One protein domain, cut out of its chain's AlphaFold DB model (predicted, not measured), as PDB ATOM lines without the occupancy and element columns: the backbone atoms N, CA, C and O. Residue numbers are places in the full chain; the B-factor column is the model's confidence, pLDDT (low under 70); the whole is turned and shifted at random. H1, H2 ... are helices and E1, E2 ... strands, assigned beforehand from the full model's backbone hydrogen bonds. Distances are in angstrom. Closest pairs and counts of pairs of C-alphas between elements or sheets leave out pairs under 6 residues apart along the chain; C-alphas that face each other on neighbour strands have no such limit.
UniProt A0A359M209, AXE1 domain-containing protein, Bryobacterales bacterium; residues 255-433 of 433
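Overview. This is residues 255 to 433 of the 433 residues of the protein "AXE1 domain-containing protein" of Bryobacterales bacterium (UniProt A0A359M209). A strongly twisted sheet of seven strands curls round the long helix H3, and H4 sits next to H3 on the same face, over E6 and E7. H1 and H6 pack on H4, while H2 and H5 touch no helix. The printed part has 179 residues with six named helices and seven named strands, in the order H1 E1 E2 E3 E4 E5 H2 H3 E6 H4 E7 H5 H6. The mixed sheet runs E1 E2 E3 E5 E4 E6 E7, and the class is mixed, helices and strands. The whole is compact, with a radius of gyration of the C-alphas of 15.4 A and spans of 45 by 36 by 29 A.

Along the chain. Find C-alpha 255 at (294.821, 189.928, 270.733); from there H1 runs 16.2 A to residue 266. Next come E1, residues 275 to 277, E2, 280 to 282, E3, 290 to 295 and 15.8 A long, E4, 302 to 305, and E5, 317 to 320. H2 is residues 339 to 342. Find C-alpha 346 at (293.767, 209.224, 286.913), where H3 begins its 22.8 A to residue 361. E6, residues 368 to 373, spans 16.3 A, H4, 377 to 387, spans 15.5 A, and E7 is 391 to 394. H5 is residues 405 to 411, and H6, 422 to 431, ends at (300.322, 195.094, 267.116).

Arrangement. Start at edge strand E1: E1, E2 and E3 form a meander, each the antiparallel neighbour of the one before, with N 277 and O 280 at 2.9 A and N 281 and O 290 at 2.9 A. E3 and E5 are antiparallel, with N 295 and O 317 at 2.8 A. E5 and E4 are parallel, with N 318 and O 302 at 2.9 A; E4 and E6 likewise, with N 303 and O 370 at 2.8 A; E6 and E7 likewise, with N 371 and O 393 at 2.8 A. E6, H4, E7 is a strand-helix-strand unit with a right-handed crossover; E5, H2 H3, E6 is a split one, with E4 between its strands, also right-handed. H3 and H4 on one face make two layers with the sheet, and H4 has a height over the sheet of 8.1 A. H4, the hub, touches H3 at Ala 384 and Val 351, C-alphas 5.3 A apart, H6 at Ala 386 and Trp 430, 4.2 A, and H1 at Val 387 and Arg 259, 5.3 A. In H1, H3, H4, H5 and H6 every O i to N i+4 pair is within hydrogen-bond range; H2 is too short for one.

Size, cuts and confidence. The farthest C-alphas, of Gly 314 and Thr 337, are 48.9 A apart. The printed part has no cut. The links E4 to E5 and E5 to H2 are long. Mean pLDDT of the printed part is 92.9, and no printed residue is under 70.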
ATOM      1  N   PRO A 255     294.773 188.465 270.654       95.56
ATOM      2  CA  PRO A 255     294.821 189.928 270.733       95.56
ATOM      3  C   PRO A 255     293.476 190.602 271.046       95.56
ATOM      4  O   PRO A 255     293.451 191.613 271.744       95.56
ATOM      5  N   GLU A 256     292.359 190.066 270.554       95.19
ATOM      6  CA  GLU A 256     291.008 190.559 270.832       95.19
ATOM      7  C   GLU A 256     290.545 190.308 272.275       95.19
ATOM      8  O   GLU A 256     289.899 191.171 272.863       95.19
ATOM      9  N   GLU A 257     290.928 189.181 272.873       96.81
ATOM     10  CA  GLU A 257     290.617 188.849 274.269       96.81
ATOM     11  C   GLU A 257     291.459 189.704 275.221       96.81
ATOM     12  O   GLU A 257     290.948 190.247 276.201       96.81
ATOM     13  N   LEU A 258     292.741 189.900 274.890       97.81
ATOM     14  CA  LEU A 258     293.631 190.822 275.600       97.81
ATOM     15  C   LEU A 258     293.100 192.255 275.548       97.81
ATOM     16  O   LEU A 258     293.099 192.955 276.559       97.81
ATOM     17  N   ARG A 259     292.611 192.681 274.379       97.12
ATOM     18  CA  ARG A 259     291.991 193.994 274.203       97.12
ATOM     19  C   ARG A 259     290.807 194.184 275.139       97.12
ATOM     20  O   ARG A 259     290.725 195.218 275.795       97.12
ATOM     21  N   GLU A 260     289.914 193.200 275.201       97.00
ATOM     22  CA  GLU A 260     288.738 193.275 276.064       97.00
ATOM     23  C   GLU A 260     289.122 193.270 277.547       97.00
ATOM     24  O   GLU A 260     288.636 194.106 278.306       97.00
ATOM     25  N   GLY A 261     290.063 192.414 277.958       97.56
ATOM     26  CA  GLY A 261     290.569 192.396 279.333       97.56
ATOM     27  C   GLY A 261     291.174 193.738 279.761       97.56
ATOM     28  O   GLY A 261     290.866 194.244 280.841       97.56
ATOM     29  N   LEU A 262     291.985 194.354 278.894       98.44
ATOM     30  CA  LEU A 262     292.548 195.687 279.128       98.44
ATOM     31  C   LEU A 262     291.460 196.760 279.192       98.44
ATOM     32  O   LEU A 262     291.499 197.614 280.075       98.44
ATOM     33  N   ARG A 263     290.475 196.710 278.286       97.94
ATOM     34  CA  ARG A 263     289.352 197.652 278.256       97.94
ATOM     35  C   ARG A 263     288.551 197.599 279.558       97.94
ATOM     36  O   ARG A 263     288.251 198.652 280.117       97.94
ATOM     37  N   LEU A 264     288.261 196.397 280.059       96.44
ATOM     38  CA  LEU A 264     287.564 196.186 281.329       96.44
ATOM     39  C   LEU A 264     288.383 196.685 282.528       96.44
ATOM     40  O   LEU A 264     287.835 197.388 283.370       96.44
ATOM     41  N   ALA A 265     289.689 196.397 282.585       97.50
ATOM     42  CA  ALA A 265     290.559 196.891 283.660       97.50
ATOM     43  C   ALA A 265     290.665 198.427 283.677       97.50
ATOM     44  O   ALA A 265     290.693 199.043 284.739       97.50
ATOM     45  N   LEU A 266     290.694 199.052 282.498       98.12
ATOM     46  CA  LEU A 266     290.694 200.508 282.354       98.12
ATOM     47  C   LEU A 266     289.328 201.141 282.654       98.12
ATOM     48  O   LEU A 266     289.267 202.352 282.848       98.12
ATOM     49  N   GLY A 267     288.237 200.369 282.639       95.56
ATOM     50  CA  GLY A 267     286.881 200.926 282.602       95.56
ATOM     51  C   GLY A 267     286.648 201.797 281.361       95.56
ATOM     52  O   GLY A 267     285.893 202.763 281.420       95.56
ATOM     53  N   ALA A 268     287.348 201.498 280.262       95.12
ATOM     54  CA  ALA A 268     287.342 202.319 279.062       95.12
ATOM     55  C   ALA A 268     286.160 201.980 278.141       95.12
ATOM     56  O   ALA A 268     285.783 200.817 277.950       95.12
ATOM     57  N   GLU A 269     285.623 203.002 277.492       93.94
ATOM     58  CA  GLU A 269     284.557 202.898 276.504       93.94
ATOM     59  C   GLU A 269     284.924 203.625 275.209       93.94
ATOM     60  O   GLU A 269     285.670 204.608 275.197       93.94
ATOM     61  N   TRP A 270     284.380 203.136 274.094       94.38
ATOM     62  CA  TRP A 270     284.465 203.837 272.822       94.38
ATOM     63  C   TRP A 270     283.274 204.789 272.678       94.38
ATOM     64  O   TRP A 270     282.139 204.306 272.626       94.38
ATOM     65  N   PRO A 271     283.483 206.116 272.597       93.31
ATOM     66  CA  PRO A 271     282.361 207.045 272.623       93.31
ATOM     67  C   PRO A 271     281.507 206.963 271.356       93.31
ATOM     68  O   PRO A 271     282.018 206.921 270.231       93.31
ATOM     69  N   SER A 272     280.187 206.991 271.528       92.06
ATOM     70  CA  SER A 272     279.240 207.042 270.409       92.06
ATOM     71  C   SER A 272     279.331 208.377 269.661       92.06
ATOM     72  O   SER A 272     279.387 208.397 268.427       92.06
ATOM     73  N   GLU A 273     279.442 209.479 270.404       92.94
ATOM     74  CA  GLU A 273     279.502 210.854 269.907       92.94
ATOM     75  C   GLU A 273     280.546 211.677 270.679       92.94
ATOM     76  O   GLU A 273     280.721 211.500 271.885       92.94
ATOM     77  N   VAL A 274     281.231 212.588 269.978       94.88
ATOM     78  CA  VAL A 274     282.162 213.562 270.568       94.88
ATOM     79  C   VAL A 274     281.960 214.913 269.894       94.88
ATOM     80  O   VAL A 274     281.920 214.988 268.664       94.88
ATOM     81  N   ARG A 275     281.848 215.982 270.687       94.19
ATOM     82  CA  ARG A 275     281.650 217.358 270.202       94.19
ATOM     83  C   ARG A 275     282.816 218.244 270.594       94.19
ATOM     84  O   ARG A 275     283.404 218.022 271.643       94.19
ATOM     85  N   LEU A 276     283.120 219.245 269.768       94.06
ATOM     86  CA  LEU A 276     284.079 220.308 270.077       94.06
ATOM     87  C   LEU A 276     283.309 221.581 270.435       94.06
ATOM     88  O   LEU A 276     282.694 222.197 269.567       94.06
ATOM     89  N   GLU A 277     283.362 221.985 271.701       91.25
ATOM     90  CA  GLU A 277     282.614 223.122 272.240       91.25
ATOM     91  C   GLU A 277     283.500 223.925 273.204       91.25
ATOM     92  O   GLU A 277     284.156 223.375 274.087       91.25
ATOM     93  N   GLY A 278     283.565 225.251 273.031       88.50
ATOM     94  CA  GLY A 278     284.283 226.131 273.967       88.50
ATOM     95  C   GLY A 278     285.768 225.781 274.175       88.50
ATOM     96  O   GLY A 278     286.272 225.882 275.298       88.50
ATOM     97  N   GLY A 279     286.454 225.334 273.115       92.69
ATOM     98  CA  GLY A 279     287.870 224.949 273.164       92.69
ATOM     99  C   GLY A 279     288.141 223.626 273.886       92.69
ATOM    100  O   GLY A 279     289.245 223.411 274.382       92.69
ATOM    101  N   ALA A 280     287.146 222.748 273.988       96.19
ATOM    102  CA  ALA A 280     287.290 221.423 274.570       96.19
ATOM    103  C   ALA A 280     286.451 220.402 273.802       96.19
ATOM    104  O   ALA A 280     285.385 220.739 273.284       96.19
ATOM    105  N   ILE A 281     286.915 219.156 273.753       96.25
ATOM    106  CA  ILE A 281     286.070 218.044 273.324       96.25
ATOM    107  C   ILE A 281     285.312 217.458 274.523       96.25
ATOM    108  O   ILE A 281     285.821 217.456 275.648       96.25
ATOM    109  N   THR A 282     284.094 216.979 274.282       95.19
ATOM    110  CA  THR A 282     283.192 216.431 275.310       95.19
ATOM    111  C   THR A 282     282.369 215.260 274.771       95.19
ATOM    112  O   THR A 282     282.045 215.214 273.576       95.19
ATOM    113  N   ARG A 283     282.026 214.316 275.655       94.31
ATOM    114  CA  ARG A 283     281.037 213.256 275.448       94.31
ATOM    115  C   ARG A 283     279.682 213.738 275.989       94.31
ATOM    116  O   ARG A 283     279.545 213.983 277.193       94.31
ATOM    117  N   PRO A 284     278.654 213.864 275.129       91.88
ATOM    118  CA  PRO A 284     277.342 214.339 275.554       91.88
ATOM    119  C   PRO A 284     276.784 213.552 276.749       91.88
ATOM    120  O   PRO A 284     276.734 212.326 276.730       91.88
ATOM    121  N   GLY A 285     276.353 214.269 277.790       89.19
ATOM    122  CA  GLY A 285     275.741 213.682 278.989       89.19
ATOM    123  C   GLY A 285     276.715 213.152 280.046       89.19
ATOM    124  O   GLY A 285     276.268 212.848 281.147       89.19
ATOM    125  N   LEU A 286     278.024 213.090 279.766       88.88
ATOM    126  CA  LEU A 286     279.020 212.604 280.733       88.88
ATOM    127  C   LEU A 286     279.718 213.721 281.516       88.88
ATOM    128  O   LEU A 286     280.392 213.447 282.507       88.88
ATOM    129  N   GLY A 287     279.537 214.978 281.100       83.56
ATOM    130  CA  GLY A 287     280.075 216.150 281.799       83.56
ATOM    131  C   GLY A 287     281.602 216.256 281.756       83.56
ATOM    132  O   GLY A 287     282.186 217.026 282.517       83.56
ATOM    133  N   ASP A 288     282.258 215.494 280.884       85.69
ATOM    134  CA  ASP A 288     283.690 215.592 280.657       85.69
ATOM    135  C   ASP A 288     284.027 216.807 279.787       85.69
ATOM    136  O   ASP A 288     283.291 217.207 278.884       85.69
ATOM    137  N   ARG A 289     285.172 217.420 280.082       92.06
ATOM    138  CA  ARG A 289     285.695 218.567 279.346       92.06
ATOM    139  C   ARG A 289     287.185 218.366 279.151       92.06
ATOM    140  O   ARG A 289     287.953 218.583 280.084       92.06
ATOM    141  N   ILE A 290     287.574 217.980 277.943       96.19
ATOM    142  CA  ILE A 290     288.967 217.716 277.582       96.19
ATOM    143  C   ILE A 290     289.476 218.939 276.808       96.19
ATOM    144  O   ILE A 290     289.091 219.114 275.649       96.19
ATOM    145  N   PRO A 291     290.288 219.827 277.417       96.44
ATOM    146  CA  PRO A 291     290.822 221.003 276.742       96.44
ATOM    147  C   PRO A 291     291.545 220.604 275.463       96.44
ATOM    148  O   PRO A 291     292.372 219.689 275.464       96.44
ATOM    149  N   SER A 292     291.212 221.279 274.366       95.75
ATOM    150  CA  SER A 292     291.666 220.857 273.050       95.75
ATOM    151  C   SER A 292     291.804 222.004 272.058       95.75
ATOM    152  O   SER A 292     291.002 222.938 272.062       95.75
ATOM    153  N   SER A 293     292.755 221.888 271.134       94.31
ATOM    154  CA  SER A 293     292.844 222.757 269.958       94.31
ATOM    155  C   SER A 293     292.908 221.926 268.682       94.31
ATOM    156  O   SER A 293     293.744 221.034 268.539       94.31
ATOM    157  N   PHE A 294     291.990 222.200 267.755       94.69
ATOM    158  CA  PHE A 294     291.889 221.482 266.488       94.69
ATOM    159  C   PHE A 294     292.322 222.374 265.326       94.69
ATOM    160  O   PHE A 294     291.800 223.471 265.142       94.69
ATOM    161  N   THR A 295     293.270 221.884 264.533       93.88
ATOM    162  CA  THR A 295     293.714 222.493 263.279       93.88
ATOM    163  C   THR A 295     293.248 221.608 262.121       93.88
ATOM    164  O   THR A 295     293.674 220.450 262.046       93.88
ATOM    165  N   PRO A 296     292.382 222.100 261.217       92.56
ATOM    166  CA  PRO A 296     291.902 221.314 260.085       92.56
ATOM    167  C   PRO A 296     293.007 221.088 259.042       92.56
ATOM    168  O   PRO A 296     293.948 221.870 258.926       92.56
ATOM    169  N   GLY A 297     292.872 220.029 258.244       92.00
ATOM    170  CA  GLY A 297     293.825 219.679 257.188       92.00
ATOM    171  C   GLY A 297     293.343 218.496 256.348       92.00
ATOM    172  O   GLY A 297     292.168 218.138 256.403       92.00
ATOM    173  N   LYS A 298     294.242 217.875 255.574       90.00
ATOM    174  CA  LYS A 298     293.945 216.683 254.753       90.00
ATOM    175  C   LYS A 298     294.954 215.558 254.989       90.00
ATOM    176  O   LYS A 298     296.136 215.819 255.182       90.00
ATOM    177  N   GLY A 299     294.497 214.310 254.920       90.25
ATOM    178  CA  GLY A 299     295.319 213.114 255.137       90.25
ATOM    179  C   GLY A 299     295.079 212.471 256.503       90.25
ATOM    180  O   GLY A 299     294.076 212.752 257.155       90.25
ATOM    181  N   VAL A 300     295.995 211.596 256.928       92.25
ATOM    182  CA  VAL A 300     295.890 210.881 258.211       92.25
ATOM    183  C   VAL A 300     295.891 211.905 259.353       92.25
ATOM    184  O   VAL A 300     296.830 212.697 259.429       92.25
ATOM    185  N   PRO A 301     294.896 211.950 260.249       95.50
ATOM    186  CA  PRO A 301     294.905 212.888 261.368       95.50
ATOM    187  C   PRO A 301     295.994 212.546 262.393       95.50
ATOM    188  O   PRO A 301     296.429 211.396 262.504       95.50
ATOM    189  N   MET A 302     296.454 213.554 263.130       95.62
ATOM    190  CA  MET A 302     297.389 213.412 264.247       95.62
ATOM    191  C   MET A 302     296.739 213.887 265.546       95.62
ATOM    192  O   MET A 302     296.207 214.994 265.613       95.62
ATOM    193  N   LEU A 303     296.839 213.070 266.586       97.06
ATOM    194  CA  LEU A 303     296.558 213.446 267.962       97.06
ATOM    195  C   LEU A 303     297.875 213.768 268.672       97.06
ATOM    196  O   LEU A 303     298.740 212.904 268.797       97.06
ATOM    197  N   ALA A 304     298.017 214.997 269.150       95.94
ATOM    198  CA  ALA A 304     299.115 215.420 270.008       95.94
ATOM    199  C   ALA A 304     298.663 215.395 271.470       95.94
ATOM    200  O   ALA A 304     297.758 216.136 271.861       95.94
ATOM    201  N   VAL A 305     299.296 214.542 272.270       94.88
ATOM    202  CA  VAL A 305     298.964 214.348 273.686       94.88
ATOM    203  C   VAL A 305     300.051 214.996 274.537       94.88
ATOM    204  O   VAL A 305     301.192 214.539 274.517       94.88
ATOM    205  N   GLY A 306     299.706 216.059 275.270       80.06
ATOM    206  CA  GLY A 306     300.647 216.792 276.122       80.06
ATOM    207  C   GLY A 306     301.513 217.820 275.376       80.06
ATOM    208  O   GLY A 306     301.063 218.517 274.456       80.06
ATOM    209  N   ASN A 307     302.784 217.943 275.769       79.75
ATOM    210  CA  ASN A 307     303.682 219.030 275.345       79.75
ATOM    211  C   ASN A 307     304.491 218.716 274.077       79.75
ATOM    212  O   ASN A 307     305.556 219.281 273.829       79.75
ATOM    213  N   VAL A 308     303.930 217.891 273.198       85.25
ATOM    214  CA  VAL A 308     304.552 217.539 271.922       85.25
ATOM    215  C   VAL A 308     304.617 218.747 270.985       85.25
ATOM    216  O   VAL A 308     303.619 219.437 270.754       85.25
ATOM    217  N   GLN A 309     305.792 219.007 270.412       81.12
ATOM    218  CA  GLN A 309     305.913 219.973 269.323       81.12
ATOM    219  C   GLN A 309     305.402 219.356 268.021       81.12
ATOM    220  O   GLN A 309     305.897 218.323 267.576       81.12
ATOM    221  N   VAL A 310     304.410 220.005 267.413       79.25
ATOM    222  CA  VAL A 310     303.867 219.624 266.108       79.25
ATOM    223  C   VAL A 310     304.174 220.746 265.130       79.25
ATOM    224  O   VAL A 310     303.759 221.885 265.335       79.25
ATOM    225  N   PHE A 311     304.921 220.429 264.076       75.94
ATOM    226  CA  PHE A 311     305.224 221.372 263.000       75.94
ATOM    227  C   PHE A 311     304.072 221.428 261.987       75.94
ATOM    228  O   PHE A 311     303.232 220.525 261.927       75.94
ATOM    229  N   ALA A 312     304.023 222.489 261.177       72.50
ATOM    230  CA  ALA A 312     303.029 222.622 260.116       72.50
ATOM    231  C   ALA A 312     303.148 221.447 259.129       72.50
ATOM    232  O   ALA A 312     304.148 221.302 258.432       72.50
ATOM    233  N   THR A 313     302.128 220.591 259.100       76.88
ATOM    234  CA  THR A 313     302.141 219.303 258.379       76.88
ATOM    235  C   THR A 313     301.082 219.220 257.279       76.88
ATOM    236  O   THR A 313     301.086 218.267 256.508       76.88
ATOM    237  N   GLY A 314     300.146 220.176 257.205       87.75
ATOM    238  CA  GLY A 314     299.018 220.165 256.256       87.75
ATOM    239  C   GLY A 314     297.930 219.112 256.546       87.75
ATOM    240  O   GLY A 314     296.865 219.147 255.926       87.75
ATOM    241  N   ARG A 315     298.168 218.207 257.502       92.00
ATOM    242  CA  ARG A 315     297.219 217.194 257.994       92.00
ATOM    243  C   ARG A 315     296.352 217.730 259.141       92.00
ATOM    244  O   ARG A 315     296.753 218.703 259.778       92.00
ATOM    245  N   PRO A 316     295.198 217.104 259.445       94.81
ATOM    246  CA  PRO A 316     294.419 217.455 260.628       94.81
ATOM    247  C   PRO A 316     295.216 217.173 261.906       94.81
ATOM    248  O   PRO A 316     295.789 216.090 262.045       94.81
ATOM    249  N   VAL A 317     295.225 218.118 262.846       95.19
ATOM    250  CA  VAL A 317     295.901 217.975 264.143       95.19
ATOM    251  C   VAL A 317     294.937 218.342 265.260       95.19
ATOM    252  O   VAL A 317     294.430 219.460 265.294       95.19
ATOM    253  N   LEU A 318     294.716 217.426 266.197       95.94
ATOM    254  CA  LEU A 318     294.059 217.713 267.468       95.94
ATOM    255  C   LEU A 318     295.106 217.662 268.575       95.94
ATOM    256  O   LEU A 318     295.802 216.661 268.720       95.94
ATOM    257  N   ARG A 319     295.208 218.723 269.368       95.94
ATOM    258  CA  ARG A 319     295.971 218.729 270.614       95.94
ATOM    259  C   ARG A 319     295.017 218.585 271.782       95.94
ATOM    260  O   ARG A 319     293.980 219.243 271.768       95.94
ATOM    261  N   ILE A 320     295.385 217.787 272.779       96.75
ATOM    262  CA  ILE A 320     294.648 217.685 274.042       96.75
ATOM    263  C   ILE A 320     295.575 217.806 275.251       96.75
ATOM    264  O   ILE A 320     296.731 217.377 275.196       96.75
ATOM    265  N   ASP A 321     295.008 218.308 276.346       95.25
ATOM    266  CA  ASP A 321     295.522 218.116 277.702       95.25
ATOM    267  C   ASP A 321     294.661 217.040 278.389       95.25
ATOM    268  O   ASP A 321     293.531 217.335 278.788       95.25
ATOM    269  N   PRO A 322     295.134 215.784 278.499       95.62
ATOM    270  CA  PRO A 322     294.385 214.723 279.169       95.62
ATOM    271  C   PRO A 322     294.166 215.001 280.657       95.62
ATOM    272  O   PRO A 322     294.856 215.818 281.272       95.62
ATOM    273  N   PHE A 323     293.262 214.236 281.255       96.12
ATOM    274  CA  PHE A 323     292.865 214.306 282.651       96.12
ATOM    275  C   PHE A 323     294.023 214.585 283.625       96.12
ATOM    276  O   PHE A 323     295.037 213.878 283.658       96.12
ATOM    277  N   GLN A 324     293.850 215.614 284.465       94.88
ATOM    278  CA  GLN A 324     294.829 216.041 285.475       94.88
ATOM    279  C   GLN A 324     296.201 216.448 284.896       94.88
ATOM    280  O   GLN A 324     297.222 216.306 285.569       94.88
ATOM    281  N   THR A 325     296.242 216.959 283.663       94.00
ATOM    282  CA  THR A 325     297.438 217.561 283.043       94.00
ATOM    283  C   THR A 325     297.105 218.931 282.452       94.00
ATOM    284  O   THR A 325     295.940 219.200 282.175       94.00
ATOM    285  N   GLY A 326     298.101 219.809 282.272       92.75
ATOM    286  CA  GLY A 326     297.925 221.102 281.594       92.75
ATOM    287  C   GLY A 326     296.698 221.890 282.076       92.75
ATOM    288  O   GLY A 326     296.495 222.066 283.279       92.75
ATOM    289  N   ALA A 327     295.854 222.322 281.137       92.12
ATOM    290  CA  ALA A 327     294.603 223.027 281.413       92.12
ATOM    291  C   ALA A 327     293.476 222.137 281.987       92.12
ATOM    292  O   ALA A 327     292.446 222.662 282.410       92.12
ATOM    293  N   ALA A 328     293.645 220.810 282.000       92.75
ATOM    294  CA  ALA A 328     292.719 219.851 282.612       92.75
ATOM    295  C   ALA A 328     293.053 219.549 284.086       92.75
ATOM    296  O   ALA A 328     292.361 218.762 284.739       92.75
ATOM    297  N   ALA A 329     294.129 220.134 284.624       94.12
ATOM    298  CA  ALA A 329     294.477 220.010 286.030       94.12
ATOM    299  C   ALA A 329     293.458 220.745 286.914       94.12
ATOM    300  O   ALA A 329     293.142 221.914 286.701       94.12
ATOM    301  N   GLY A 330     292.958 220.056 287.938       92.19
ATOM    302  CA  GLY A 330     291.972 220.600 288.866       92.19
ATOM    303  C   GLY A 330     291.924 219.820 290.179       92.19
ATOM    304  O   GLY A 330     292.497 218.730 290.266       92.19
ATOM    305  N   PRO A 331     291.254 220.352 291.213       92.62
ATOM    306  CA  PRO A 331     291.135 219.667 292.493       92.62
ATOM    307  C   PRO A 331     290.385 218.337 292.333       92.62
ATOM    308  O   PRO A 331     289.359 218.257 291.662       92.62
ATOM    309  N   ARG A 332     290.903 217.285 292.970       92.50
ATOM    310  CA  ARG A 332     290.285 215.954 293.028       92.50
ATOM    311  C   ARG A 332     290.581 215.357 294.395       92.50
ATOM    312  O   ARG A 332     291.739 215.064 294.702       92.50
ATOM    313  N   ASP A 333     289.547 215.230 295.216       92.75
ATOM    314  CA  ASP A 333     289.670 214.662 296.554       92.75
ATOM    315  C   ASP A 333     289.847 213.143 296.463       92.75
ATOM    316  O   ASP A 333     288.976 212.426 295.977       92.75
ATOM    317  N   ARG A 334     291.011 212.671 296.912       92.56
ATOM    318  CA  ARG A 334     291.393 211.254 296.944       92.56
ATOM    319  C   ARG A 334     291.514 210.738 298.384       92.56
ATOM    320  O   ARG A 334     292.052 209.657 298.593       92.56
ATOM    321  N   SER A 335     291.065 211.518 299.371       91.75
ATOM    322  CA  SER A 335     291.207 211.201 300.798       91.75
ATOM    323  C   SER A 335     290.291 210.066 301.262       91.75
ATOM    324  O   SER A 335     290.573 209.422 302.271       91.75
ATOM    325  N   HIS A 336     289.222 209.774 300.513       90.56
ATOM    326  CA  HIS A 336     288.310 208.683 300.832       90.56
ATOM    327  C   HIS A 336     289.006 207.316 300.710       90.56
ATOM    328  O   HIS A 336     289.544 206.972 299.657       90.56
ATOM    329  N   THR A 337     288.931 206.490 301.759       87.88
ATOM    330  CA  THR A 337     289.638 205.196 301.869       87.88
ATOM    331  C   THR A 337     289.375 204.243 300.697       87.88
ATOM    332  O   THR A 337     290.261 203.501 300.283       87.88
ATOM    333  N   HIS A 338     288.170 204.290 300.127       93.69
ATOM    334  CA  HIS A 338     287.753 203.464 298.988       93.69
ATOM    335  C   HIS A 338     287.591 204.267 297.691       93.69
ATOM    336  O   HIS A 338     286.741 203.946 296.868       93.69
ATOM    337  N   PHE A 339     288.377 205.332 297.497       95.50
ATOM    338  CA  PHE A 339     288.264 206.219 296.332       95.50
ATOM    339  C   PHE A 339     288.156 205.459 294.998       95.50
ATOM    340  O   PHE A 339     287.226 205.698 294.226       95.50
ATOM    341  N   LEU A 340     289.058 204.499 294.766       96.50
ATOM    342  CA  LEU A 340     289.129 203.721 293.526       96.50
ATOM    343  C   LEU A 340     288.004 202.694 293.365       96.50
ATOM    344  O   LEU A 340     287.844 202.152 292.281       96.50
ATOM    345  N   THR A 341     287.212 202.412 294.402       96.25
ATOM    346  CA  THR A 341     285.987 201.608 294.261       96.25
ATOM    347  C   THR A 341     284.928 202.371 293.473       96.25
ATOM    348  O   THR A 341     284.199 201.756 292.706       96.25
ATOM    349  N   PHE A 342     284.868 203.694 293.629       95.12
ATOM    350  CA  PHE A 342     283.822 204.543 293.043       95.12
ATOM    351  C   PHE A 342     284.306 205.390 291.869       95.12
ATOM    352  O   PHE A 342     283.496 205.955 291.138       95.12
ATOM    353  N   ASN A 343     285.622 205.510 291.696       95.44
ATOM    354  CA  ASN A 343     286.227 206.402 290.719       95.44
ATOM    355  C   ASN A 343     287.278 205.666 289.887       95.44
ATOM    356  O   ASN A 343     288.049 204.881 290.446       95.44
ATOM    357  N   PRO A 344     287.397 205.980 288.585       95.44
ATOM    358  CA  PRO A 344     288.560 205.562 287.821       95.44
ATOM    359  C   PRO A 344     289.837 206.186 288.397       95.44
ATOM    360  O   PRO A 344     289.820 207.293 288.964       95.44
ATOM    361  N   SER A 345     290.960 205.484 288.217       96.94
ATOM    362  CA  SER A 345     292.268 206.081 288.463       96.94
ATOM    363  C   SER A 345     292.528 207.209 287.466       96.94
ATOM    364  O   SER A 345     291.922 207.268 286.393       96.94
ATOM    365  N   ASP A 346     293.445 208.112 287.806       96.94
ATOM    366  CA  ASP A 346     293.767 209.224 286.913       96.94
ATOM    367  C   ASP A 346     294.316 208.718 285.569       96.94
ATOM    368  O   ASP A 346     293.980 209.262 284.525       96.94
ATOM    369  N   ASP A 347     295.099 207.638 285.578       98.00
ATOM    370  CA  ASP A 347     295.647 207.033 284.363       98.00
ATOM    371  C   ASP A 347     294.582 206.358 283.491       98.00
ATOM    372  O   ASP A 347     294.626 206.492 282.268       98.00
ATOM    373  N   ALA A 348     293.583 205.708 284.097       98.12
ATOM    374  CA  ALA A 348     292.421 205.205 283.368       98.12
ATOM    375  C   ALA A 348     291.638 206.353 282.704       98.12
ATOM    376  O   ALA A 348     291.299 206.274 281.522       98.12
ATOM    377  N   ALA A 349     291.426 207.462 283.423       97.31
ATOM    378  CA  ALA A 349     290.772 208.651 282.877       97.31
ATOM    379  C   ALA A 349     291.575 209.293 281.727       97.31
ATOM    380  O   ALA A 349     290.997 209.665 280.710       97.31
ATOM    381  N   ARG A 350     292.911 209.350 281.820       97.81
ATOM    382  CA  ARG A 350     293.776 209.838 280.725       97.81
ATOM    383  C   ARG A 350     293.677 208.966 279.479       97.81
ATOM    384  O   ARG A 350     293.647 209.492 278.368       97.81
ATOM    385  N   VAL A 351     293.620 207.644 279.644       98.44
ATOM    386  CA  VAL A 351     293.404 206.720 278.521       98.44
ATOM    387  C   VAL A 351     292.029 206.951 277.890       98.44
ATOM    388  O   VAL A 351     291.940 207.020 276.663       98.44
ATOM    389  N   GLN A 352     290.981 207.146 278.697       98.12
ATOM    390  CA  GLN A 352     289.647 207.484 278.197       98.12
ATOM    391  C   GLN A 352     289.640 208.797 277.399       98.12
ATOM    392  O   GLN A 352     289.064 208.838 276.314       98.12
ATOM    393  N   ASP A 353     290.319 209.846 277.872       98.00
ATOM    394  CA  ASP A 353     290.405 211.127 277.158       98.00
ATOM    395  C   ASP A 353     291.092 210.985 275.793       98.00
ATOM    396  O   ASP A 353     290.642 211.557 274.796       98.00
ATOM    397  N   ILE A 354     292.154 210.175 275.721       97.94
ATOM    398  CA  ILE A 354     292.833 209.868 274.456       97.94
ATOM    399  C   ILE A 354     291.886 209.115 273.513       97.94
ATOM    400  O   ILE A 354     291.822 209.456 272.334       97.94
ATOM    401  N   LEU A 355     291.114 208.137 273.998       97.62
ATOM    402  CA  LEU A 355     290.117 207.431 273.177       97.62
ATOM    403  C   LEU A 355     289.030 208.377 272.654       97.62
ATOM    404  O   LEU A 355     288.673 208.300 271.478       97.62
ATOM    405  N   THR A 356     288.552 209.303 273.485       97.31
ATOM    406  CA  THR A 356     287.589 210.339 273.090       97.31
ATOM    407  C   THR A 356     288.154 211.246 271.999       97.31
ATOM    408  O   THR A 356     287.490 211.508 270.994       97.31
ATOM    409  N   ALA A 357     289.412 211.664 272.124       97.25
ATOM    410  CA  ALA A 357     290.092 212.450 271.101       97.25
ATOM    411  C   ALA A 357     290.313 211.670 269.796       97.25
ATOM    412  O   ALA A 357     290.123 212.211 268.704       97.25
ATOM    413  N   VAL A 358     290.655 210.382 269.889       97.12
ATOM    414  CA  VAL A 358     290.759 209.508 268.715       97.12
ATOM    415  C   VAL A 358     289.394 209.341 268.052       97.12
ATOM    416  O   VAL A 358     289.322 209.426 266.833       97.12
ATOM    417  N   ARG A 359     288.301 209.195 268.809       95.69
ATOM    418  CA  ARG A 359     286.938 209.138 268.260       95.69
ATOM    419  C   ARG A 359     286.541 210.421 267.527       95.69
ATOM    420  O   ARG A 359     285.898 210.321 266.485       95.69
ATOM    421  N   PHE A 360     286.918 211.593 268.040       95.25
ATOM    422  CA  PHE A 360     286.685 212.874 267.364       95.25
ATOM    423  C   PHE A 360     287.402 212.945 266.008       95.25
ATOM    424  O   PHE A 360     286.827 213.395 265.020       95.25
ATOM    425  N   LEU A 361     288.653 212.477 265.953       95.06
ATOM    426  CA  LEU A 361     289.442 212.432 264.718       95.06
ATOM    427  C   LEU A 361     288.988 211.320 263.759       95.06
ATOM    428  O   LEU A 361     289.066 211.481 262.540       95.06
ATOM    429  N   ALA A 362     288.528 210.194 264.302       88.50
ATOM    430  CA  ALA A 362     288.021 209.052 263.560       88.50
ATOM    431  C   ALA A 362     286.579 209.314 263.096       88.50
ATOM    432  O   ALA A 362     285.600 208.921 263.737       88.50
ATOM    433  N   GLY A 363     286.449 210.019 261.971       72.50
ATOM    434  CA  GLY A 363     285.199 210.114 261.217       72.50
ATOM    435  C   GLY A 363     284.876 208.823 260.442       72.50
ATOM    436  O   GLY A 363     285.690 207.900 260.424       72.50
ATOM    437  N   PRO A 364     283.726 208.757 259.743       70.62
ATOM    438  CA  PRO A 364     283.320 207.583 258.956       70.62
ATOM    439  C   PRO A 364     284.351 207.133 257.907       70.62
ATOM    440  O   PRO A 364     284.433 205.953 257.588       70.62
ATOM    441  N   GLU A 365     285.144 208.072 257.384       73.56
ATOM    442  CA  GLU A 365     286.143 207.839 256.330       73.56
ATOM    443  C   GLU A 365     287.572 207.653 256.871       73.56
ATOM    444  O   GLU A 365     288.500 207.383 256.108       73.56
ATOM    445  N   VAL A 366     287.782 207.808 258.183       78.38
ATOM    446  CA  VAL A 366     289.113 207.773 258.803       78.38
ATOM    447  C   VAL A 366     289.311 206.439 259.514       78.38
ATOM    448  O   VAL A 366     288.829 206.224 260.624       78.38
ATOM    449  N   SER A 367     290.080 205.549 258.889       83.31
ATOM    450  CA  SER A 367     290.400 204.226 259.443       83.31
ATOM    451  C   SER A 367     291.676 204.191 260.294       83.31
ATOM    452  O   SER A 367     291.950 203.174 260.933       83.31
ATOM    453  N   GLU A 368     292.478 205.262 260.286       93.69
ATOM    454  CA  GLU A 368     293.765 205.340 260.985       93.69
ATOM    455  C   GLU A 368     293.995 206.724 261.608       93.69
ATOM    456  O   GLU A 368     293.751 207.747 260.968       93.69
ATOM    457  N   VAL A 369     294.509 206.747 262.840       95.94
ATOM    458  CA  VAL A 369     294.945 207.959 263.550       95.94
ATOM    459  C   VAL A 369     296.389 207.780 264.014       95.94
ATOM    460  O   VAL A 369     296.767 206.722 264.513       95.94
ATOM    461  N   GLU A 370     297.211 208.813 263.873       95.69
ATOM    462  CA  GLU A 370     298.554 208.828 264.455       95.69
ATOM    463  C   GLU A 370     298.537 209.539 265.805       95.69
ATOM    464  O   GLU A 370     297.974 210.625 265.909       95.69
ATOM    465  N   ILE A 371     299.163 208.966 266.830       96.62
ATOM    466  CA  ILE A 371     299.318 209.611 268.133       96.62
ATOM    467  C   ILE A 371     300.784 209.965 268.347       96.62
ATOM    468  O   ILE A 371     301.657 209.092 268.371       96.62
ATOM    469  N   ALA A 372     301.028 211.256 268.554       95.38
ATOM    470  CA  ALA A 372     302.293 211.788 269.013       95.38
ATOM    471  C   ALA A 372     302.187 212.141 270.502       95.38
ATOM    472  O   ALA A 372     301.358 212.960 270.897       95.38
ATOM    473  N   ALA A 373     303.033 211.517 271.321       93.81
ATOM    474  CA  ALA A 373     303.068 211.706 272.769       93.81
ATOM    475  C   ALA A 373     304.516 211.799 273.282       93.81
ATOM    476  O   ALA A 373     305.440 211.189 272.723       93.81
ATOM    477  N   ASP A 374     304.724 212.538 274.367       88.81
ATOM    478  CA  ASP A 374     306.001 212.669 275.064       88.81
ATOM    479  C   ASP A 374     305.917 212.204 276.524       88.81
ATOM    480  O   ASP A 374     304.841 212.036 277.094       88.81
ATOM    481  N   GLY A 375     307.079 211.909 277.114       88.31
ATOM    482  CA  GLY A 375     307.180 211.497 278.516       88.31
ATOM    483  C   GLY A 375     306.204 210.366 278.905       88.31
ATOM    484  O   GLY A 375     306.054 209.404 278.141       88.31
ATOM    485  N   PRO A 376     305.527 210.480 280.067       88.88
ATOM    486  CA  PRO A 376     304.538 209.504 280.535       88.88
ATOM    487  C   PRO A 376     303.339 209.307 279.596       88.88
ATOM    488  O   PRO A 376     302.769 208.218 279.548       88.88
ATOM    489  N   ALA A 377     302.991 210.309 278.776       93.44
ATOM    490  CA  ALA A 377     301.848 210.219 277.868       93.44
ATOM    491  C   ALA A 377     302.011 209.139 276.793       93.44
ATOM    492  O   ALA A 377     301.020 208.669 276.234       93.44
ATOM    493  N   ARG A 378     303.242 208.682 276.537       94.19
ATOM    494  CA  ARG A 378     303.493 207.533 275.656       94.19
ATOM    495  C   ARG A 378     302.907 206.234 276.204       94.19
ATOM    496  O   ARG A 378     302.460 205.410 275.411       94.19
ATOM    497  N   VAL A 379     302.884 206.055 277.527       96.06
ATOM    498  CA  VAL A 379     302.260 204.880 278.156       96.06
ATOM    499  C   VAL A 379     300.744 204.964 277.992       96.06
ATOM    500  O   VAL A 379     300.133 204.018 277.503       96.06
ATOM    501  N   TRP A 380     300.140 206.124 278.274       97.06
ATOM    502  CA  TRP A 380     298.702 206.341 278.067       97.06
ATOM    503  C   TRP A 380     298.294 206.108 276.607       97.06
ATOM    504  O   TRP A 380     297.314 205.417 276.336       97.06
ATOM    505  N   ALA A 381     299.087 206.618 275.658       97.06
ATOM    506  CA  ALA A 381     298.866 206.424 274.230       97.06
ATOM    507  C   ALA A 381     298.952 204.947 273.818       97.06
ATOM    508  O   ALA A 381     298.145 204.511 273.000       97.06
ATOM    509  N   LEU A 382     299.875 204.163 274.394       97.50
ATOM    510  CA  LEU A 382     299.947 202.719 274.155       97.50
ATOM    511  C   LEU A 382     298.674 202.005 274.620       97.50
ATOM    512  O   LEU A 382     298.103 201.228 273.858       97.50
ATOM    513  N   PHE A 383     298.210 202.268 275.843       98.12
ATOM    514  CA  PHE A 383     297.003 201.616 276.359       98.12
ATOM    515  C   PHE A 383     295.746 202.053 275.599       98.12
ATOM    516  O   PHE A 383     294.921 201.203 275.269       98.12
ATOM    517  N   ALA A 384     295.639 203.328 275.206       98.06
ATOM    518  CA  ALA A 384     294.579 203.787 274.308       98.06
ATOM    519  C   ALA A 384     294.654 203.097 272.933       98.06
ATOM    520  O   ALA A 384     293.637 202.659 272.400       98.06
ATOM    521  N   ALA A 385     295.857 202.931 272.373       97.31
ATOM    522  CA  ALA A 385     296.068 202.222 271.113       97.31
ATOM    523  C   ALA A 385     295.681 200.741 271.186       97.31
ATOM    524  O   ALA A 385     295.113 200.208 270.232       97.31
ATOM    525  N   ALA A 386     295.958 200.088 272.316       97.25
ATOM    526  CA  ALA A 386     295.620 198.691 272.544       97.25
ATOM    527  C   ALA A 386     294.101 198.455 272.539       97.25
ATOM    528  O   ALA A 386     293.644 197.472 271.944       97.25
ATOM    529  N   VAL A 387     293.330 199.361 273.160       97.62
ATOM    530  CA  VAL A 387     291.874 199.208 273.362       97.62
ATOM    531  C   VAL A 387     290.988 199.940 272.357       97.62
ATOM    532  O   VAL A 387     289.801 199.640 272.265       97.62
ATOM    533  N   SER A 388     291.542 200.855 271.566       95.44
ATOM    534  CA  SER A 388     290.801 201.548 270.509       95.44
ATOM    535  C   SER A 388     290.261 200.562 269.471       95.44
ATOM    536  O   SER A 388     290.990 199.645 269.100       95.44
ATOM    537  N   PRO A 389     289.035 200.745 268.939       92.44
ATOM    538  CA  PRO A 389     288.517 200.021 267.784       92.44
ATOM    539  C   PRO A 389     289.091 200.526 266.450       92.44
ATOM    540  O   PRO A 389     289.015 199.800 265.462       92.44
ATOM    541  N   VAL A 390     289.758 201.683 266.414       92.25
ATOM    542  CA  VAL A 390     290.393 202.274 265.216       92.25
ATOM    543  C   VAL A 390     291.893 201.969 265.186       92.25
ATOM    544  O   VAL A 390     292.519 201.781 266.232       92.25
ATOM    545  N   LYS A 391     292.498 201.864 263.998       94.31
ATOM    546  CA  LYS A 391     293.945 201.640 263.889       94.31
ATOM    547  C   LYS A 391     294.701 202.869 264.396       94.31
ATOM    548  O   LYS A 391     294.452 203.982 263.939       94.31
ATOM    549  N   ILE A 392     295.634 202.665 265.326       95.94
ATOM    550  CA  ILE A 392     296.459 203.739 265.883       95.94
ATOM    551  C   ILE A 392     297.934 203.486 265.587       95.94
ATOM    552  O   ILE A 392     298.487 202.442 265.942       95.94
ATOM    553  N   ARG A 393     298.585 204.480 264.981       95.19
ATOM    554  CA  ARG A 393     300.038 204.523 264.803       95.19
ATOM    555  C   ARG A 393     300.660 205.384 265.895       95.19
ATOM    556  O   ARG A 393     300.334 206.557 266.010       95.19
ATOM    557  N   LEU A 394     301.575 204.822 266.678       94.62
ATOM    558  CA  LEU A 394     302.326 205.567 267.691       94.62
ATOM    559  C   LEU A 394     303.623 206.102 267.077       94.62
ATOM    560  O   LEU A 394     304.347 205.342 266.435       94.62
ATOM    561  N   THR A 395     303.936 207.385 267.275       88.19
ATOM    562  CA  THR A 395     305.177 207.981 266.735       88.19
ATOM    563  C   THR A 395     306.440 207.478 267.425       88.19
ATOM    564  O   THR A 395     307.510 207.449 266.822       88.19
ATOM    565  N   ALA A 396     306.325 207.073 268.688       80.50
ATOM    566  CA  ALA A 396     307.404 206.477 269.453       80.50
ATOM    567  C   ALA A 396     306.839 205.475 270.471       80.50
ATOM    568  O   ALA A 396     305.779 205.730 271.049       80.50
ATOM    569  N   PRO A 397     307.543 204.362 270.736       73.19
ATOM    570  CA  PRO A 397     307.189 203.486 271.843       73.19
ATOM    571  C   PRO A 397     307.405 204.198 273.195       73.19
ATOM    572  O   PRO A 397     308.175 205.171 273.269       73.19
ATOM    573  N   PRO A 398     306.771 203.715 274.282       78.25
ATOM    574  CA  PRO A 398     307.094 204.154 275.634       78.25
ATOM    575  C   PRO A 398     308.597 204.057 275.910       78.25
ATOM    576  O   PRO A 398     309.245 203.067 275.573       78.25
ATOM    577  N   PHE A 399     309.161 205.107 276.503       70.25
ATOM    578  CA  PHE A 399     310.570 205.153 276.884       70.25
ATOM    579  C   PHE A 399     310.674 204.876 278.385       70.25
ATOM    580  O   PHE A 399     309.997 205.550 279.151       70.25
ATOM    581  N   LYS A 400     311.520 203.918 278.797       84.56
ATOM    582  CA  LYS A 400     311.732 203.522 280.210       84.56
ATOM    583  C   LYS A 400     310.485 202.978 280.931       84.56
ATOM    584  O   LYS A 400     310.250 203.293 282.091       84.56
ATOM    585  N   PHE A 401     309.714 202.144 280.243       92.62
ATOM    586  CA  PHE A 401     308.613 201.390 280.838       92.62
ATOM    587  C   PHE A 401     308.784 199.922 280.449       92.62
ATOM    588  O   PHE A 401     308.604 199.577 279.281       92.62
ATOM    589  N   ALA A 402     309.209 199.083 281.393       92.06
ATOM    590  CA  ALA A 402     309.435 197.655 281.170       92.06
ATOM    591  C   ALA A 402     308.199 196.806 281.516       92.06
ATOM    592  O   ALA A 402     308.174 195.613 281.222       92.06
ATOM    593  N   GLY A 403     307.173 197.412 282.120       95.12
ATOM    594  CA  GLY A 403     305.946 196.729 282.528       95.12
ATOM    595  C   GLY A 403     306.071 195.994 283.861       95.12
ATOM    596  O   GLY A 403     305.296 195.074 284.133       95.12
ATOM    597  N   THR A 404     307.044 196.377 284.692       96.88
ATOM    598  CA  THR A 404     307.157 195.870 286.065       96.88
ATOM    599  C   THR A 404     306.061 196.460 286.956       96.88
ATOM    600  O   THR A 404     305.488 197.498 286.632       96.88
ATOM    601  N   ASP A 405     305.758 195.817 288.089       97.56
ATOM    602  CA  ASP A 405     304.785 196.367 289.047       97.56
ATOM    603  C   ASP A 405     305.200 197.775 289.515       97.56
ATOM    604  O   ASP A 405     304.337 198.639 289.639       97.56
ATOM    605  N   ASP A 406     306.503 198.034 289.677       97.44
ATOM    606  CA  ASP A 406     307.032 199.354 290.045       97.44
ATOM    607  C   ASP A 406     306.792 200.392 288.938       97.44
ATOM    608  O   ASP A 406     306.297 201.483 289.222       97.44
ATOM    609  N   ASP A 407     307.009 200.030 287.664       96.56
ATOM    610  CA  ASP A 407     306.695 200.912 286.531       96.56
ATOM    611  C   ASP A 407     305.216 201.333 286.544       96.56
ATOM    612  O   ASP A 407     304.893 202.513 286.389       96.56
ATOM    613  N   PHE A 408     304.302 200.380 286.759       97.81
ATOM    614  CA  PHE A 408     302.868 200.667 286.864       97.81
ATOM    615  C   PHE A 408     302.548 201.512 288.107       97.81
ATOM    616  O   PHE A 408     301.763 202.453 288.037       97.81
ATOM    617  N   ILE A 409     303.155 201.227 289.258       97.38
ATOM    618  CA  ILE A 409     302.904 201.965 290.505       97.38
ATOM    619  C   ILE A 409     303.330 203.430 290.421       97.38
ATOM    620  O   ILE A 409     302.656 204.290 291.007       97.38
ATOM    621  N   GLU A 410     304.444 203.696 289.744       94.88
ATOM    622  CA  GLU A 410     305.069 205.014 289.670       94.88
ATOM    623  C   GLU A 410     304.583 205.838 288.477       94.88
ATOM    624  O   GLU A 410     304.444 207.056 288.600       94.88
ATOM    625  N   GLN A 411     304.322 205.198 287.331       94.25
ATOM    626  CA  GLN A 411     304.116 205.902 286.061       94.25
ATOM    627  C   GLN A 411     302.738 205.669 285.420       94.25
ATOM    628  O   GLN A 411     302.319 206.493 284.607       94.25
ATOM    629  N   PHE A 412     302.042 204.569 285.737       97.00
ATOM    630  CA  PHE A 412     300.747 204.234 285.130       97.00
ATOM    631  C   PHE A 412     299.910 203.306 286.022       97.00
ATOM    632  O   PHE A 412     299.914 202.087 285.852       97.00
ATOM    633  N   PHE A 413     299.183 203.856 286.993       97.88
ATOM    634  CA  PHE A 413     298.485 203.046 287.988       97.88
ATOM    635  C   PHE A 413     297.007 202.859 287.639       97.88
ATOM    636  O   PHE A 413     296.179 203.761 287.793       97.88
ATOM    637  N   VAL A 414     296.657 201.643 287.225       98.38
ATOM    638  CA  VAL A 414     295.279 201.207 286.974       98.38
ATOM    639  C   VAL A 414     295.062 199.874 287.704       98.38
ATOM    640  O   VAL A 414     295.751 198.898 287.398       98.38
ATOM    641  N   PRO A 415     294.150 199.793 288.690       98.00
ATOM    642  CA  PRO A 415     293.835 198.529 289.348       98.00
ATOM    643  C   PRO A 415     293.417 197.444 288.346       98.00
ATOM    644  O   PRO A 415     292.684 197.704 287.400       98.00
ATOM    645  N   GLY A 416     293.907 196.221 288.535       98.19
ATOM    646  CA  GLY A 416     293.649 195.088 287.647       98.19
ATOM    647  C   GLY A 416     294.423 195.099 286.324       98.19
ATOM    648  O   GLY A 416     294.299 194.148 285.553       98.19
ATOM    649  N   ILE A 417     295.254 196.107 286.041       98.56
ATOM    650  CA  ILE A 417     295.937 196.188 284.742       98.56
ATOM    651  C   ILE A 417     296.959 195.069 284.527       98.56
ATOM    652  O   ILE A 417     297.032 194.511 283.435       98.56
ATOM    653  N   GLN A 418     297.694 194.670 285.571       98.44
ATOM    654  CA  GLN A 418     298.605 193.526 285.486       98.44
ATOM    655  C   GLN A 418     297.828 192.208 285.418       98.44
ATOM    656  O   GLN A 418     298.222 191.294 284.697       98.44
ATOM    657  N   ARG A 419     296.665 192.124 286.084       97.75
ATOM    658  CA  ARG A 419     295.739 190.984 285.952       97.75
ATOM    659  C   ARG A 419     295.233 190.801 284.517       97.75
ATOM    660  O   ARG A 419     295.016 189.660 284.106       97.75
ATOM    661  N   ALA A 420     295.071 191.901 283.783       98.06
ATOM    662  CA  ALA A 420     294.720 191.936 282.363       98.06
ATOM    663  C   ALA A 420     295.927 191.737 281.416       98.06
ATOM    664  O   ALA A 420     295.774 191.816 280.199       98.06
ATOM    665  N   GLY A 421     297.118 191.457 281.957       97.88
ATOM    666  CA  GLY A 421     298.337 191.143 281.202       97.88
ATOM    667  C   GLY A 421     299.266 192.335 280.957       97.88
ATOM    668  O   GLY A 421     300.301 192.181 280.306       97.88
ATOM    669  N   GLY A 422     298.919 193.512 281.486       97.81
ATOM    670  CA  GLY A 422     299.805 194.666 281.580       97.81
ATOM    671  C   GLY A 422     300.398 195.110 280.243       97.81
ATOM    672  O   GLY A 422     299.705 195.247 279.233       97.81
ATOM    673  N   PHE A 423     301.702 195.376 280.256       97.12
ATOM    674  CA  PHE A 423     302.422 195.953 279.124       97.12
ATOM    675  C   PHE A 423     302.469 195.004 277.923       97.12
ATOM    676  O   PHE A 423     302.206 195.419 276.794       97.12
ATOM    677  N   ASP A 424     302.744 193.722 278.163       96.38
ATOM    678  CA  ASP A 424     302.841 192.721 277.101       96.38
ATOM    679  C   ASP A 424     301.496 192.515 276.405       96.38
ATOM    680  O   ASP A 424     301.440 192.448 275.173       96.38
ATOM    681  N   ALA A 425     300.401 192.480 277.172       97.62
ATOM    682  CA  ALA A 425     299.056 192.438 276.612       97.62
ATOM    683  C   ALA A 425     298.762 193.672 275.754       97.62
ATOM    684  O   ALA A 425     298.275 193.524 274.633       97.62
ATOM    685  N   ALA A 426     299.107 194.873 276.231       97.44
ATOM    686  CA  ALA A 426     298.886 196.110 275.486       97.44
ATOM    687  C   ALA A 426     299.671 196.123 274.166       97.44
ATOM    688  O   ALA A 426     299.117 196.431 273.110       97.44
ATOM    689  N   MET A 427     300.938 195.702 274.192       95.69
ATOM    690  CA  MET A 427     301.783 195.599 273.002       95.69
ATOM    691  C   MET A 427     301.255 194.567 271.997       95.69
ATOM    692  O   MET A 427     301.219 194.850 270.797       95.69
ATOM    693  N   LYS A 428     300.827 193.384 272.462       95.88
ATOM    694  CA  LYS A 428     300.224 192.340 271.613       95.88
ATOM    695  C   LYS A 428     298.901 192.815 270.999       95.88
ATOM    696  O   LYS A 428     298.720 192.699 269.788       95.88
ATOM    697  N   ALA A 429     298.006 193.389 271.805       95.69
ATOM    698  CA  ALA A 429     296.694 193.874 271.369       95.69
ATOM    699  C   ALA A 429     296.785 195.046 270.377       95.69
ATOM    700  O   ALA A 429     295.966 195.133 269.454       95.69
ATOM    701  N   TRP A 430     297.784 195.918 270.548       95.00
ATOM    702  CA  TRP A 430     298.083 197.014 269.626       95.00
ATOM    703  C   TRP A 430     298.665 196.517 268.296       95.00
ATOM    704  O   TRP A 430     298.196 196.928 267.238       95.00
ATOM    705  N   ARG A 431     299.660 195.618 268.329       91.69
ATOM    706  CA  ARG A 431     300.322 195.094 267.116       91.69
ATOM    707  C   ARG A 431     299.454 194.134 266.306       91.69
ATOM    708  O   ARG A 431     299.673 194.004 265.109       91.69
ATOM    709  N   GLY A 432     298.504 193.450 266.941       81.19
ATOM    710  CA  GLY A 432     297.590 192.507 266.289       81.19
ATOM    711  C   GLY A 432     296.467 193.159 265.470       81.19
ATOM    712  O   GLY A 432     295.382 192.585 265.412       81.19
ATOM    713  N   ARG A 433     296.679 194.356 264.909       70.62
ATOM    714  CA  ARG A 433     295.699 195.139 264.136       70.62
ATOM    715  C   ARG A 433     296.159 195.436 262.718       70.62
ATOM    716  O   ARG A 433     297.351 195.773 262.539       70.62
TER     717      ARG A 433